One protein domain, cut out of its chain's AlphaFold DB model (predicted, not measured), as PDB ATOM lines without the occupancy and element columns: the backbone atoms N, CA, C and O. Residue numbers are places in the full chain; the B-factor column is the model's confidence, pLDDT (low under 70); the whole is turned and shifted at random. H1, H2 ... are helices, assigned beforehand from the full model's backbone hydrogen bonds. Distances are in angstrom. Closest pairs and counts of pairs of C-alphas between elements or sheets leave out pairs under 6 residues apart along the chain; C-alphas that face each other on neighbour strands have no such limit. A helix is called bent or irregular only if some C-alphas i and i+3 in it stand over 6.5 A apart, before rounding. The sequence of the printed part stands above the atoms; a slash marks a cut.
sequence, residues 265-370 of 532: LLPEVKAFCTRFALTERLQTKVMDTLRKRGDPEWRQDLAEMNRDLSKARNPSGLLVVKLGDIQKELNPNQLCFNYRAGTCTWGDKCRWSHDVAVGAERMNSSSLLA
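This is residues 265 to 370 of the 532 residues of the protein "Hypothetical protein" of Symbiodinium microadriaticum (UniProt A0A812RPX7). Two unequal lobes make this model: a bundle of four helices, H1 to H4, up and down, each running against the one before it, and a smaller, loosely built lobe of loop with the short H5 and with H6. The end of H4 and residues 331 to 336 lead from the bundle to the second lobe, and residues 363 to 370 of H6 stick out free from it. The printed part has 106 residues with six named helices, H1, H2, H3, H4, H5 and H6 in that order, and no named strand; the class is all helix. The whole is loose, with a radius of gyration of the C-alphas of 16.5 A, and its C-alphas span 43 by 33 by 21 A.

H1, residues 265 to 275, begins at C-alpha 265 at (146.739, 117.897, 112.112) and is 15.7 A long from first to last C-alpha. H2, residues 280 to 293, is 20.3 A long by the same measure. H3, residues 297 to 309, is 18.2 A long. H4, residues 315 to 330, is the longest helix by residues, with 16 residues and 22.2 A; it begins at C-alpha 315 at (165.987, 115.553, 120.080) and ends at C-alpha 330 at (157.809, 130.222, 105.516). H5, residues 337 to 340, has four residues and is 5.1 A long. H6, residues 356 to 370, is 21.0 A long and ends at C-alpha 370 at (146.731, 147.765, 101.607). None of these helices is bent or irregular.

In the bundle, H1 and H2 form a helical hairpin; they touch, opposite ways, at a steep tilt of 38 degrees, only just more than shallow. Their closest C-alphas are those of Cys 273 and Gln 283, 6.1 A apart, and H2 touches H1 with residues 283 to 287 alone. H1 and H3 are close but not clearly touching, the same way at a shallow tilt of 4 degrees; the closest C-alphas, of Phe 272 and Asn 306, are 7.4 A apart. H2 and H3 are also close but not clearly touching, with the C-alphas of Leu 290 and Trp 298 the closest at 5.2 A. H3 and H4 form a second helical hairpin and touch, opposite ways at a shallow tilt of 28 degrees; the closest C-alphas are those of Leu 309 and Pro 315, 4.9 A apart. H3 touches H4 with residues 305 to 309 alone, and H4 touches H3 with residues 315 to 322 alone. With residues 323 to 330 alone H4 touches H2, the same way at a shallow tilt of 28 degrees, and the closest C-alphas, of Arg 293 and Leu 330, are 6.6 A apart. The packing is mostly aligned, but only just, with 2 of the 3 touching pairs at a shallow tilt. H1 and H4 are apart. H5 and H6 touch no helix; they are apart from each other, but only just, at 8.1 A. In H1, H2, H3 and H4 every O i to N i+4 pair is within hydrogen-bond range, in H6 10 of 11; H5 is too short for such a pair, and its one O i to N i+3 pair is within range.

The C-alphas of Arg 313 and Leu 368, the two farthest apart, are 47.9 A from each other. The printed part has no cut. The links H1 to H2, H2 to H3 and H3 to H4 are tight, H4 to H5 is short, and H5 to H6, residues 341 to 355, is long. The mean pLDDT of the printed part is 91.0; that of H6 is 74, and residues 368 to 370 are under 70.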
ATOM      1  N   LEU A 265     145.391 117.530 111.670       84.75
ATOM      2  CA  LEU A 265     146.739 117.897 112.112       84.75
ATOM      3  C   LEU A 265     146.970 117.601 113.605       84.75
ATOM      4  O   LEU A 265     148.061 117.215 114.024       84.75
ATOM      5  N   LEU A 266     145.930 117.761 114.426       87.94
ATOM      6  CA  LEU A 266     146.020 117.654 115.883       87.94
ATOM      7  C   LEU A 266     146.450 116.271 116.406       87.94
ATOM      8  O   LEU A 266     147.340 116.241 117.261       87.94
ATOM      9  N   PRO A 267     145.866 115.135 115.975       94.94
ATOM     10  CA  PRO A 267     146.231 113.831 116.526       94.94
ATOM     11  C   PRO A 267     147.675 113.430 116.195       94.94
ATOM     12  O   PRO A 267     148.392 112.956 117.078       94.94
ATOM     13  N   GLU A 268     148.135 113.673 114.966       95.12
ATOM     14  CA  GLU A 268     149.492 113.312 114.532       95.12
ATOM     15  C   GLU A 268     150.558 114.159 115.229       95.12
ATOM     16  O   GLU A 268     151.550 113.623 115.733       95.12
ATOM     17  N   VAL A 269     150.330 115.472 115.339       95.81
ATOM     18  CA  VAL A 269     151.259 116.365 116.043       95.81
ATOM     19  C   VAL A 269     151.284 116.053 117.543       95.81
ATOM     20  O   VAL A 269     152.362 116.012 118.133       95.81
ATOM     21  N   LYS A 270     150.141 115.739 118.172       96.06
ATOM     22  CA  LYS A 270     150.102 115.307 119.584       96.06
ATOM     23  C   LYS A 270     150.845 113.989 119.811       96.06
ATOM     24  O   LYS A 270     151.605 113.880 120.778       96.06
ATOM     25  N   ALA A 271     150.672 113.004 118.930       97.06
ATOM     26  CA  ALA A 271     151.410 111.743 118.993       97.06
ATOM     27  C   ALA A 271     152.927 111.965 118.854       97.06
ATOM     28  O   ALA A 271     153.712 111.414 119.630       97.06
ATOM     29  N   PHE A 272     153.340 112.835 117.929       97.69
ATOM     30  CA  PHE A 272     154.734 113.245 117.761       97.69
ATOM     31  C   PHE A 272     155.300 113.927 119.018       97.69
ATOM     32  O   PHE A 272     156.351 113.523 119.520       97.69
ATOM     33  N   CYS A 273     154.584 114.905 119.578       97.50
ATOM     34  CA  CYS A 273     154.987 115.610 120.798       97.50
ATOM     35  C   CYS A 273     155.136 114.671 122.001       97.50
ATOM     36  O   CYS A 273     156.068 114.823 122.794       97.50
ATOM     37  N   THR A 274     154.253 113.674 122.103       97.31
ATOM     38  CA  THR A 274     154.269 112.661 123.168       97.31
ATOM     39  C   THR A 274     155.464 111.720 123.013       97.31
ATOM     40  O   THR A 274     156.168 111.455 123.985       97.31
ATOM     41  N   ARG A 275     155.756 111.265 121.786       97.69
ATOM     42  CA  ARG A 275     156.874 110.354 121.482       97.69
ATOM     43  C   ARG A 275     158.237 110.910 121.897       97.69
ATOM     44  O   ARG A 275     159.086 110.145 122.347       97.69
ATOM     45  N   PHE A 276     158.450 112.214 121.742       97.75
ATOM     46  CA  PHE A 276     159.714 112.872 122.090       97.75
ATOM     47  C   PHE A 276     159.676 113.619 123.431       97.75
ATOM     48  O   PHE A 276     160.622 114.344 123.732       97.75
ATOM     49  N   ALA A 277     158.609 113.450 124.227       97.19
ATOM     50  CA  ALA A 277     158.416 114.117 125.518       97.19
ATOM     51  C   ALA A 277     158.697 115.634 125.460       97.19
ATOM     52  O   ALA A 277     159.422 116.192 126.287       97.19
ATOM     53  N   LEU A 278     158.159 116.308 124.439       97.00
ATOM     54  CA  LEU A 278     158.412 117.731 124.226       97.00
ATOM     55  C   LEU A 278     157.754 118.575 125.322       97.00
ATOM     56  O   LEU A 278     156.603 118.345 125.686       97.00
ATOM     57  N   THR A 279     158.451 119.608 125.798       97.12
ATOM     58  CA  THR A 279     157.873 120.621 126.696       97.12
ATOM     59  C   THR A 279     156.707 121.335 126.018       97.12
ATOM     60  O   THR A 279     156.810 121.626 124.827       97.12
ATOM     61  N   GLU A 280     155.677 121.718 126.771       96.56
ATOM     62  CA  GLU A 280     154.478 122.415 126.270       96.56
ATOM     63  C   GLU A 280     154.806 123.588 125.329       96.56
ATOM     64  O   GLU A 280     154.301 123.654 124.213       96.56
ATOM     65  N   ARG A 281     155.788 124.426 125.690       95.75
ATOM     66  CA  ARG A 281     156.261 125.541 124.850       95.75
ATOM     67  C   ARG A 281     156.737 125.113 123.455       95.75
ATOM     68  O   ARG A 281     156.499 125.814 122.473       95.75
ATOM     69  N   LEU A 282     157.441 123.983 123.355       96.94
ATOM     70  CA  LEU A 282     157.888 123.441 122.068       96.94
ATOM     71  C   LEU A 282     156.725 122.832 121.290       96.94
ATOM     72  O   LEU A 282     156.700 122.976 120.073       96.94
ATOM     73  N   GLN A 283     155.758 122.209 121.967       96.88
ATOM     74  CA  GLN A 283     154.566 121.659 121.316       96.88
ATOM     75  C   GLN A 283     153.773 122.760 120.604       96.88
ATOM     76  O   GLN A 283     153.478 122.623 119.417       96.88
ATOM     77  N   THR A 284     153.524 123.884 121.286       96.00
ATOM     78  CA  THR A 284     152.863 125.058 120.696       96.00
ATOM     79  C   THR A 284     153.640 125.573 119.490       96.00
ATOM     80  O   THR A 284     153.071 125.784 118.422       96.00
ATOM     81  N   LYS A 285     154.972 125.670 119.601       96.75
ATOM     82  CA  LYS A 285     155.825 126.130 118.496       96.75
ATOM     83  C   LYS A 285     155.787 125.197 117.282       96.75
ATOM     84  O   LYS A 285     155.782 125.688 116.152       96.75
ATOM     85  N   VAL A 286     155.769 123.877 117.491       97.25
ATOM     86  CA  VAL A 286     155.604 122.886 116.413       97.25
ATOM     87  C   VAL A 286     154.253 123.087 115.737       97.25
ATOM     88  O   VAL A 286     154.205 123.251 114.521       97.25
ATOM     89  N   MET A 287     153.173 123.146 116.518       95.88
ATOM     90  CA  MET A 287     151.823 123.341 115.991       95.88
ATOM     91  C   MET A 287     151.684 124.628 115.178       95.88
ATOM     92  O   MET A 287     151.190 124.584 114.054       95.88
ATOM     93  N   ASP A 288     152.150 125.759 115.706       95.12
ATOM     94  CA  ASP A 288     152.058 127.051 115.023       95.12
ATOM     95  C   ASP A 288     152.862 127.076 113.726       95.12
ATOM     96  O   ASP A 288     152.439 127.665 112.731       95.12
ATOM     97  N   THR A 289     154.034 126.440 113.731       95.75
ATOM     98  CA  THR A 289     154.909 126.389 112.557       95.75
ATOM     99  C   THR A 289     154.290 125.517 111.464       95.75
ATOM    100  O   THR A 289     154.200 125.957 110.320       95.75
ATOM    101  N   LEU A 290     153.779 124.333 111.813       95.50
ATOM    102  CA  LEU A 290     153.128 123.429 110.858       95.50
ATOM    103  C   LEU A 290     151.805 123.999 110.330       95.50
ATOM    104  O   LEU A 290     151.528 123.903 109.137       95.50
ATOM    105  N   ARG A 291     151.028 124.690 111.174       93.94
ATOM    106  CA  ARG A 291     149.802 125.382 110.749       93.94
ATOM    107  C   ARG A 291     150.085 126.474 109.713       93.94
ATOM    108  O   ARG A 291     149.278 126.676 108.811       93.94
ATOM    109  N   LYS A 292     151.217 127.177 109.828       94.12
ATOM    110  CA  LYS A 292     151.626 128.219 108.867       94.12
ATOM    111  C   LYS A 292     152.100 127.651 107.526       94.12
ATOM    112  O   LYS A 292     151.975 128.349 106.526       94.12
ATOM    113  N   ARG A 293     152.625 126.422 107.510       92.50
ATOM    114  CA  ARG A 293     153.036 125.705 106.290       92.50
ATOM    115  C   ARG A 293     151.852 125.362 105.399       92.50
ATOM    116  O   ARG A 293     151.920 125.558 104.191       92.50
ATOM    117  N   GLY A 294     150.748 124.944 106.012       90.62
ATOM    118  CA  GLY A 294     149.573 124.476 105.287       90.62
ATOM    119  C   GLY A 294     149.753 123.067 104.717       90.62
ATOM    120  O   GLY A 294     150.827 122.461 104.775       90.62
ATOM    121  N   ASP A 295     148.659 122.525 104.195       86.75
ATOM    122  CA  ASP A 295     148.594 121.173 103.643       86.75
ATOM    123  C   ASP A 295     149.047 121.168 102.174       86.75
ATOM    124  O   ASP A 295     148.665 122.077 101.429       86.75
ATOM    125  N   PRO A 296     149.809 120.153 101.708       88.38
ATOM    126  CA  PRO A 296     150.183 118.903 102.390       88.38
ATOM    127  C   PRO A 296     151.592 118.892 103.024       88.38
ATOM    128  O   PRO A 296     151.998 117.878 103.595       88.38
ATOM    129  N   GLU A 297     152.355 119.981 102.912       92.50
ATOM    130  CA  GLU A 297     153.790 120.005 103.238       92.50
ATOM    131  C   GLU A 297     154.093 119.695 104.708       92.50
ATOM    132  O   GLU A 297     155.096 119.047 105.011       92.50
ATOM    133  N   TRP A 298     153.200 120.063 105.634       94.88
ATOM    134  CA  TRP A 298     153.435 119.825 107.061       94.88
ATOM    135  C   TRP A 298     153.611 118.338 107.408       94.88
ATOM    136  O   TRP A 298     154.352 118.015 108.336       94.88
ATOM    137  N   ARG A 299     152.962 117.420 106.671       95.12
ATOM    138  CA  ARG A 299     153.096 115.967 106.892       95.12
ATOM    139  C   ARG A 299     154.491 115.485 106.511       95.12
ATOM    140  O   ARG A 299     155.066 114.648 107.207       95.12
ATOM    141  N   GLN A 300     155.038 116.026 105.423       96.12
ATOM    142  CA  GLN A 300     156.395 115.731 104.975       96.12
ATOM    143  C   GLN A 300     157.423 116.261 105.978       96.12
ATOM    144  O   GLN A 300     158.290 115.496 106.405       96.12
ATOM    145  N   ASP A 301     157.261 117.505 106.431       96.62
ATOM    146  CA  ASP A 301     158.113 118.111 107.460       96.62
ATOM    147  C   ASP A 301     158.068 117.317 108.772       96.62
ATOM    148  O   ASP A 301     159.101 117.043 109.387       96.62
ATOM    149  N   LEU A 302     156.876 116.892 109.204       97.31
ATOM    150  CA  LEU A 302     156.707 116.085 110.411       97.31
ATOM    151  C   LEU A 302     157.374 114.708 110.270       97.31
ATOM    152  O   LEU A 302     158.026 114.237 111.207       97.31
ATOM    153  N   ALA A 303     157.257 114.070 109.102       96.81
ATOM    154  CA  ALA A 303     157.907 112.795 108.813       96.81
ATOM    155  C   ALA A 303     159.441 112.914 108.778       96.81
ATOM    156  O   ALA A 303     160.138 112.025 109.278       96.81
ATOM    157  N   GLU A 304     159.977 114.006 108.227       97.44
ATOM    158  CA  GLU A 304     161.412 114.296 108.226       97.44
ATOM    159  C   GLU A 304     161.928 114.567 109.643       97.44
ATOM    160  O   GLU A 304     162.872 113.910 110.087       97.44
ATOM    161  N   MET A 305     161.259 115.443 110.401       97.94
ATOM    162  CA  MET A 305     161.605 115.701 111.800       97.94
ATOM    163  C   MET A 305     161.586 114.408 112.620       97.94
ATOM    164  O   MET A 305     162.522 114.140 113.366       97.94
ATOM    165  N   ASN A 306     160.578 113.550 112.453       97.94
ATOM    166  CA  ASN A 306     160.508 112.274 113.168       97.94
ATOM    167  C   ASN A 306     161.687 111.339 112.825       97.94
ATOM    168  O   ASN A 306     162.229 110.661 113.707       97.94
ATOM    169  N   ARG A 307     162.121 111.323 111.558       98.25
ATOM    170  CA  ARG A 307     163.280 110.548 111.089       98.25
ATOM    171  C   ARG A 307     164.589 111.054 111.694       98.25
ATOM    172  O   ARG A 307     165.403 110.237 112.130       98.25
ATOM    173  N   ASP A 308     164.773 112.367 111.743       97.88
ATOM    174  CA  ASP A 308     166.003 113.000 112.222       97.88
ATOM    175  C   ASP A 308     166.106 112.957 113.750       97.88
ATOM    176  O   ASP A 308     167.142 112.578 114.304       97.88
ATOM    177  N   LEU A 309     165.005 113.240 114.448       97.75
ATOM    178  CA  LEU A 309     164.939 113.196 115.910       97.75
ATOM    179  C   LEU A 309     165.130 111.790 116.470       97.75
ATOM    180  O   LEU A 309     165.733 111.642 117.528       97.75
ATOM    181  N   SER A 310     164.692 110.753 115.750       97.75
ATOM    182  CA  SER A 310     164.918 109.361 116.163       97.75
ATOM    183  C   SER A 310     166.402 108.958 116.146       97.75
ATOM    184  O   SER A 310     166.769 107.975 116.784       97.75
ATOM    185  N   LYS A 311     167.263 109.695 115.428       98.00
ATOM    186  CA  LYS A 311     168.716 109.446 115.354       98.00
ATOM    187  C   LYS A 311     169.532 110.386 116.247       98.00
ATOM    188  O   LYS A 311     170.717 110.142 116.478       98.00
ATOM    189  N   ALA A 312     168.934 111.478 116.713       97.62
ATOM    190  CA  ALA A 312     169.631 112.530 117.436       97.62
ATOM    191  C   ALA A 312     169.895 112.148 118.900       97.62
ATOM    192  O   ALA A 312     169.016 111.651 119.595       97.62
ATOM    193  N   ARG A 313     171.092 112.473 119.411       97.69
ATOM    194  CA  ARG A 313     171.400 112.355 120.853       97.69
ATOM    195  C   ARG A 313     170.606 113.348 121.711       97.69
ATOM    196  O   ARG A 313     170.361 113.081 122.879       97.69
ATOM    197  N   ASN A 314     170.237 114.493 121.135       97.00
ATOM    198  CA  ASN A 314     169.447 115.539 121.780       97.00
ATOM    199  C   ASN A 314     168.282 115.946 120.858       97.00
ATOM    200  O   ASN A 314     168.458 116.838 120.019       97.00
ATOM    201  N   PRO A 315     167.111 115.294 120.974       96.38
ATOM    202  CA  PRO A 315     165.987 115.553 120.080       96.38
ATOM    203  C   PRO A 315     165.432 116.974 120.254       96.38
ATOM    204  O   PRO A 315     165.193 117.666 119.269       96.38
ATOM    205  N   SER A 316     165.296 117.481 121.482       95.94
ATOM    206  CA  SER A 316     164.732 118.819 121.710       95.94
ATOM    207  C   SER A 316     165.575 119.928 121.071       95.94
ATOM    208  O   SER A 316     165.021 120.848 120.474       95.94
ATOM    209  N   GLY A 317     166.908 119.826 121.144       95.88
ATOM    210  CA  GLY A 317     167.812 120.792 120.512       95.88
ATOM    211  C   GLY A 317     167.731 120.774 118.983       95.88
ATOM    212  O   GLY A 317     167.620 121.830 118.362       95.88
ATOM    213  N   LEU A 318     167.722 119.582 118.374       97.44
ATOM    214  CA  LEU A 318     167.616 119.444 116.919       97.44
ATOM    215  C   LEU A 318     166.255 119.920 116.392       97.44
ATOM    216  O   LEU A 318     166.188 120.540 115.332       97.44
ATOM    217  N   LEU A 319     165.180 119.695 117.154       97.31
ATOM    218  CA  LEU A 319     163.848 120.179 116.804       97.31
ATOM    219  C   LEU A 319     163.813 121.709 116.696       97.31
ATOM    220  O   LEU A 319     163.209 122.242 115.771       97.31
ATOM    221  N   VAL A 320     164.471 122.430 117.610       97.00
ATOM    222  CA  VAL A 320     164.526 123.902 117.560       97.00
ATOM    223  C   VAL A 320     165.205 124.393 116.281       97.00
ATOM    224  O   VAL A 320     164.740 125.376 115.703       97.00
ATOM    225  N   VAL A 321     166.258 123.704 115.832       96.38
ATOM    226  CA  VAL A 321     166.953 124.012 114.574       96.38
ATOM    227  C   VAL A 321     166.024 123.774 113.382       96.38
ATOM    228  O   VAL A 321     165.772 124.710 112.631       96.38
ATOM    229  N   LYS A 322     165.408 122.588 113.286       97.31
ATOM    230  CA  LYS A 322     164.483 122.243 112.191       97.31
ATOM    231  C   LYS A 322     163.271 123.169 112.110       97.31
ATOM    232  O   LYS A 322     162.901 123.608 111.027       97.31
ATOM    233  N   LEU A 323     162.674 123.533 113.247       96.69
ATOM    234  CA  LEU A 323     161.601 124.532 113.272       96.69
ATOM    235  C   LEU A 323     162.095 125.907 112.810       96.69
ATOM    236  O   LEU A 323     161.333 126.653 112.203       96.69
ATOM    237  N   GLY A 324     163.351 126.255 113.095       93.94
ATOM    238  CA  GLY A 324     163.987 127.467 112.586       93.94
ATOM    239  C   GLY A 324     164.133 127.464 111.064       93.94
ATOM    240  O   GLY A 324     163.865 128.493 110.445       93.94
ATOM    241  N   ASP A 325     164.489 126.318 110.482       93.44
ATOM    242  CA  ASP A 325     164.623 126.131 109.033       93.44
ATOM    243  C   ASP A 325     163.258 126.219 108.335       93.44
ATOM    244  O   ASP A 325     163.089 127.022 107.419       93.44
ATOM    245  N   ILE A 326     162.239 125.522 108.853       95.12
ATOM    246  CA  ILE A 326     160.860 125.629 108.345       95.12
ATOM    247  C   ILE A 326     160.371 127.081 108.435       95.12
ATOM    248  O   ILE A 326     159.813 127.625 107.489       95.12
ATOM    249  N   GLN A 327     160.614 127.770 109.555       92.81
ATOM    250  CA  GLN A 327     160.235 129.180 109.697       92.81
ATOM    251  C   GLN A 327     160.949 130.103 108.704       92.81
ATOM    252  O   GLN A 327     160.362 131.115 108.305       92.81
ATOM    253  N   LYS A 328     162.183 129.766 108.310       88.06
ATOM    254  CA  LYS A 328     162.942 130.478 107.276       88.06
ATOM    255  C   LYS A 328     162.313 130.267 105.899       88.06
ATOM    256  O   LYS A 328     162.156 131.236 105.167       88.06
ATOM    257  N   GLU A 329     161.876 129.050 105.588       91.00
ATOM    258  CA  GLU A 329     161.159 128.726 104.344       91.00
ATOM    259  C   GLU A 329     159.763 129.356 104.276       91.00
ATOM    260  O   GLU A 329     159.318 129.753 103.205       91.00
ATOM    261  N   LEU A 330     159.090 129.514 105.420       90.88
ATOM    262  CA  LEU A 330     157.809 130.222 105.516       90.88
ATOM    263  C   LEU A 330     157.954 131.736 105.358       90.88
ATOM    264  O   LEU A 330     157.020 132.423 104.941       90.88
ATOM    265  N   ASN A 331     159.117 132.276 105.724       88.38
ATOM    266  CA  ASN A 331     159.403 133.704 105.678       88.38
ATOM    267  C   ASN A 331     160.716 133.984 104.936       88.38
ATOM    268  O   ASN A 331     161.591 134.652 105.499       88.38
ATOM    269  N   PRO A 332     160.846 133.570 103.659       79.62
ATOM    270  CA  PRO A 332     162.085 133.755 102.901       79.62
ATOM    271  C   PRO A 332     162.412 135.245 102.721       79.62
ATOM    272  O   PRO A 332     163.553 135.630 102.486       79.62
ATOM    273  N   ASN A 333     161.403 136.098 102.913       78.50
ATOM    274  CA  ASN A 333     161.447 137.523 102.629       78.50
ATOM    275  C   ASN A 333     161.593 138.388 103.894       78.50
ATOM    276  O   ASN A 333     161.348 139.593 103.827       78.50
ATOM    277  N   GLN A 334     161.920 137.817 105.061       86.06
ATOM    278  CA  GLN A 334     162.339 138.644 106.198       86.06
ATOM    279  C   GLN A 334     163.781 139.102 105.977       86.06
ATOM    280  O   GLN A 334     164.714 138.298 106.018       86.06
ATOM    281  N   LEU A 335     163.935 140.404 105.723       89.19
ATOM    282  CA  LEU A 335     165.236 141.056 105.636       89.19
ATOM    283  C   LEU A 335     165.949 140.990 106.985       89.19
ATOM    284  O   LEU A 335     165.349 141.258 108.028       89.19
ATOM    285  N   CYS A 336     167.244 140.700 106.960       91.88
ATOM    286  CA  CYS A 336     168.084 140.809 108.141       91.88
ATOM    287  C   CYS A 336     168.112 142.262 108.624       91.88
ATOM    288  O   CYS A 336     168.567 143.158 107.908       91.88
ATOM    289  N   PHE A 337     167.652 142.498 109.853       91.88
ATOM    290  CA  PHE A 337     167.645 143.835 110.446       91.88
ATOM    291  C   PHE A 337     169.061 144.422 110.533       91.88
ATOM    292  O   PHE A 337     169.288 145.548 110.099       91.88
ATOM    293  N   ASN A 338     170.033 143.619 110.977       94.75
ATOM    294  CA  ASN A 338     171.435 144.036 111.059       94.75
ATOM    295  C   ASN A 338     172.027 144.325 109.677       94.75
ATOM    296  O   ASN A 338     172.866 145.201 109.533       94.75
ATOM    297  N   TYR A 339     171.592 143.614 108.634       94.94
ATOM    298  CA  TYR A 339     172.076 143.877 107.280       94.94
ATOM    299  C   TYR A 339     171.523 145.190 106.749       94.94
ATOM    300  O   TYR A 339     172.265 146.000 106.207       94.94
ATOM    301  N   ARG A 340     170.234 145.446 106.996       91.56
ATOM    302  CA  ARG A 340     169.611 146.736 106.702       91.56
ATOM    303  C   ARG A 340     170.293 147.889 107.450       91.56
ATOM    304  O   ARG A 340     170.365 148.985 106.908       91.56
ATOM    305  N   ALA A 341     170.792 147.642 108.660       93.06
ATOM    306  CA  ALA A 341     171.563 148.603 109.447       93.06
ATOM    307  C   ALA A 341     173.055 148.682 109.059       93.06
ATOM    308  O   ALA A 341     173.774 149.516 109.599       93.06
ATOM    309  N   GLY A 342     173.541 147.821 108.156       95.06
ATOM    310  CA  GLY A 342     174.957 147.744 107.782       95.06
ATOM    311  C   GLY A 342     175.874 147.109 108.838       95.06
ATOM    312  O   GLY A 342     177.089 147.159 108.690       95.06
ATOM    313  N   THR A 343     175.323 146.494 109.889       96.56
ATOM    314  CA  THR A 343     176.071 145.889 111.010       96.56
ATOM    315  C   THR A 343     176.155 144.360 110.946       96.56
ATOM    316  O   THR A 343     176.783 143.731 111.797       96.56
ATOM    317  N   CYS A 344     175.524 143.714 109.958       96.50
ATOM    318  CA  CYS A 344     175.552 142.255 109.848       96.50
ATOM    319  C   CYS A 344     176.901 141.739 109.331       96.50
ATOM    320  O   CYS A 344     177.236 141.919 108.162       96.50
ATOM    321  N   THR A 345     177.622 140.997 110.171       97.00
ATOM    322  CA  THR A 345     178.894 140.338 109.820       97.00
ATOM    323  C   THR A 345     178.721 138.917 109.274       97.00
ATOM    324  O   THR A 345     179.683 138.309 108.811       97.00
ATOM    325  N   TRP A 346     177.501 138.366 109.295       93.62
ATOM    326  CA  TRP A 346     177.238 136.983 108.872       93.62
ATOM    327  C   TRP A 346     177.170 136.784 107.351       93.62
ATOM    328  O   TRP A 346     177.210 135.639 106.898       93.62
ATOM    329  N   GLY A 347     177.084 137.865 106.566       90.31
ATOM    330  CA  GLY A 347     176.995 137.796 105.102       90.31
ATOM    331  C   GLY A 347     175.880 136.853 104.631       90.31
ATOM    332  O   GLY A 347     174.818 136.789 105.244       90.31
ATOM    333  N   ASP A 348     176.145 136.058 103.597       84.69
ATOM    334  CA  ASP A 348     175.167 135.113 103.025       84.69
ATOM    335  C   ASP A 348     174.798 133.953 103.961       84.69
ATOM    336  O   ASP A 348     173.806 133.254 103.752       84.69
ATOM    337  N   LYS A 349     175.575 133.744 105.030       83.12
ATOM    338  CA  LYS A 349     175.263 132.757 106.072       83.12
ATOM    339  C   LYS A 349     174.261 133.291 107.091       83.12
ATOM    340  O   LYS A 349     173.926 132.579 108.039       83.12
ATOM    341  N   CYS A 350     173.801 134.533 106.940       88.25
ATOM    342  CA  CYS A 350     172.808 135.086 107.836       88.25
ATOM    343  C   CYS A 350     171.522 134.249 107.821       88.25
ATOM    344  O   CYS A 350     171.090 133.688 106.809       88.25
ATOM    345  N   ARG A 351     170.889 134.163 108.992       83.69
ATOM    346  CA  ARG A 351     169.604 133.485 109.144       83.69
ATOM    347  C   ARG A 351     168.508 134.153 108.306       83.69
ATOM    348  O   ARG A 351     167.634 133.453 107.804       83.69
ATOM    349  N   TRP A 352     168.571 135.471 108.160       88.38
ATOM    350  CA  TRP A 352     167.597 136.288 107.437       88.38
ATOM    351  C   TRP A 352     168.136 136.708 106.066       88.38
ATOM    352  O   TRP A 352     169.347 136.762 105.866       88.38
ATOM    353  N   SER A 353     167.239 137.018 105.127       85.94
ATOM    354  CA  SER A 353     167.632 137.377 103.760       85.94
ATOM    355  C   SER A 353     168.390 138.709 103.727       85.94
ATOM    356  O   SER A 353     168.003 139.678 104.383       85.94
ATOM    357  N   HIS A 354     169.481 138.753 102.964       91.19
ATOM    358  CA  HIS A 354     170.228 139.973 102.633       91.19
ATOM    359  C   HIS A 354     169.836 140.531 101.256       91.19
ATOM    360  O   HIS A 354     170.391 141.531 100.800       91.19
ATOM    361  N   ASP A 355     168.866 139.915 100.585       88.88
ATOM    362  CA  ASP A 355     168.406 140.386  99.290       88.88
ATOM    363  C   ASP A 355     167.448 141.574  99.463       88.88
ATOM    364  O   ASP A 355     166.247 141.426  99.718       88.88
ATOM    365  N   VAL A 356     168.011 142.779  99.351       83.25
ATOM    366  CA  VAL A 356     167.272 144.044  99.458       83.25
ATOM    367  C   VAL A 356     166.193 144.149  98.382       83.25
ATOM    368  O   VAL A 356     165.144 144.730  98.659       83.25
ATOM    369  N   ALA A 357     166.399 143.565  97.194       82.62
ATOM    370  CA  ALA A 357     165.414 143.615  96.115       82.62
ATOM    371  C   ALA A 357     164.143 142.854  96.516       82.62
ATOM    372  O   ALA A 357     163.042 143.406  96.458       82.62
ATOM    373  N   VAL A 358     164.310 141.647  97.064       79.44
ATOM    374  CA  VAL A 358     163.205 140.819  97.576       79.44
ATOM    375  C   VAL A 358     162.463 141.513  98.724       79.44
ATOM    376  O   VAL A 358     161.233 141.467  98.819       79.44
ATOM    377  N   GLY A 359     163.196 142.195  99.606       76.38
ATOM    378  CA  GLY A 359     162.589 142.946 100.701       76.38
ATOM    379  C   GLY A 359     161.827 144.200 100.253       76.38
ATOM    380  O   GLY A 359     160.742 144.477 100.772       76.38
ATOM    381  N   ALA A 360     162.361 144.942  99.279       77.31
ATOM    382  CA  ALA A 360     161.754 146.164  98.750       77.31
ATOM    383  C   ALA A 360     160.464 145.875  97.967       77.31
ATOM    384  O   ALA A 360     159.448 146.536  98.196       77.31
ATOM    385  N   GLU A 361     160.455 144.843  97.119       76.44
ATOM    386  CA  GLU A 361     159.256 144.429  96.380       76.44
ATOM    387  C   GLU A 361     158.090 144.097  97.312       76.44
ATOM    388  O   GLU A 361     156.940 144.408  97.000       76.44
ATOM    389  N   ARG A 362     158.353 143.534  98.497       70.94
ATOM    390  CA  ARG A 362     157.301 143.204  99.465       70.94
ATOM    391  C   ARG A 362     156.835 144.390 100.295       70.94
ATOM    392  O   ARG A 362     155.646 144.445 100.618       70.94
ATOM    393  N   MET A 363     157.717 145.326 100.646       74.44
ATOM    394  CA  MET A 363     157.263 146.582 101.258       74.44
ATOM    395  C   MET A 363     156.329 147.316 100.288       74.44
ATOM    396  O   MET A 363     155.254 147.763 100.689       74.44
ATOM    397  N   ASN A 364     156.649 147.275  98.993       78.06
ATOM    398  CA  ASN A 364     155.801 147.825  97.941       78.06
ATOM    399  C   ASN A 364     154.517 147.001  97.722       78.06
ATOM    400  O   ASN A 364     153.436 147.572  97.613       78.06
ATOM    401  N   SER A 365     154.586 145.665  97.742       74.56
ATOM    402  CA  SER A 365     153.423 144.778  97.544       74.56
ATOM    403  C   SER A 365     152.450 144.798  98.722       74.56
ATOM    404  O   SER A 365     151.240 144.789  98.520       74.56
ATOM    405  N   SER A 366     152.955 144.860  99.958       70.94
ATOM    406  CA  SER A 366     152.128 145.020 101.162       70.94
ATOM    407  C   SER A 366     151.452 146.392 101.178       70.94
ATOM    408  O   SER A 366     150.286 146.489 101.550       70.94
ATOM    409  N   SER A 367     152.146 147.437 100.705       72.44
ATOM    410  CA  SER A 367     151.563 148.771 100.532       72.44
ATOM    411  C   SER A 367     150.498 148.798  99.425       72.44
ATOM    412  O   SER A 367     149.453 149.419  99.599       72.44
ATOM    413  N   LEU A 368     150.712 148.087  98.313       63.56
ATOM    414  CA  LEU A 368     149.743 147.985  97.214       63.56
ATOM    415  C   LEU A 368     148.520 147.137  97.576       63.56
ATOM    416  O   LEU A 368     147.405 147.511  97.229       63.56
ATOM    417  N   LEU A 369     148.689 146.033  98.309       66.38
ATOM    418  CA  LEU A 369     147.568 145.241  98.831       66.38
ATOM    419  C   LEU A 369     146.754 146.036  99.862       66.38
ATOM    420  O   LEU A 369     145.525 145.969  99.848       66.38
ATOM    421  N   ALA A 370     147.412 146.847 100.697       65.06
ATOM    422  CA  ALA A 370     146.731 147.765 101.607       65.06
ATOM    423  C   ALA A 370     145.979 148.895 100.870       65.06
ATOM    424  O   ALA A 370     144.938 149.341 101.356       65.06
TER     425      ALA A 370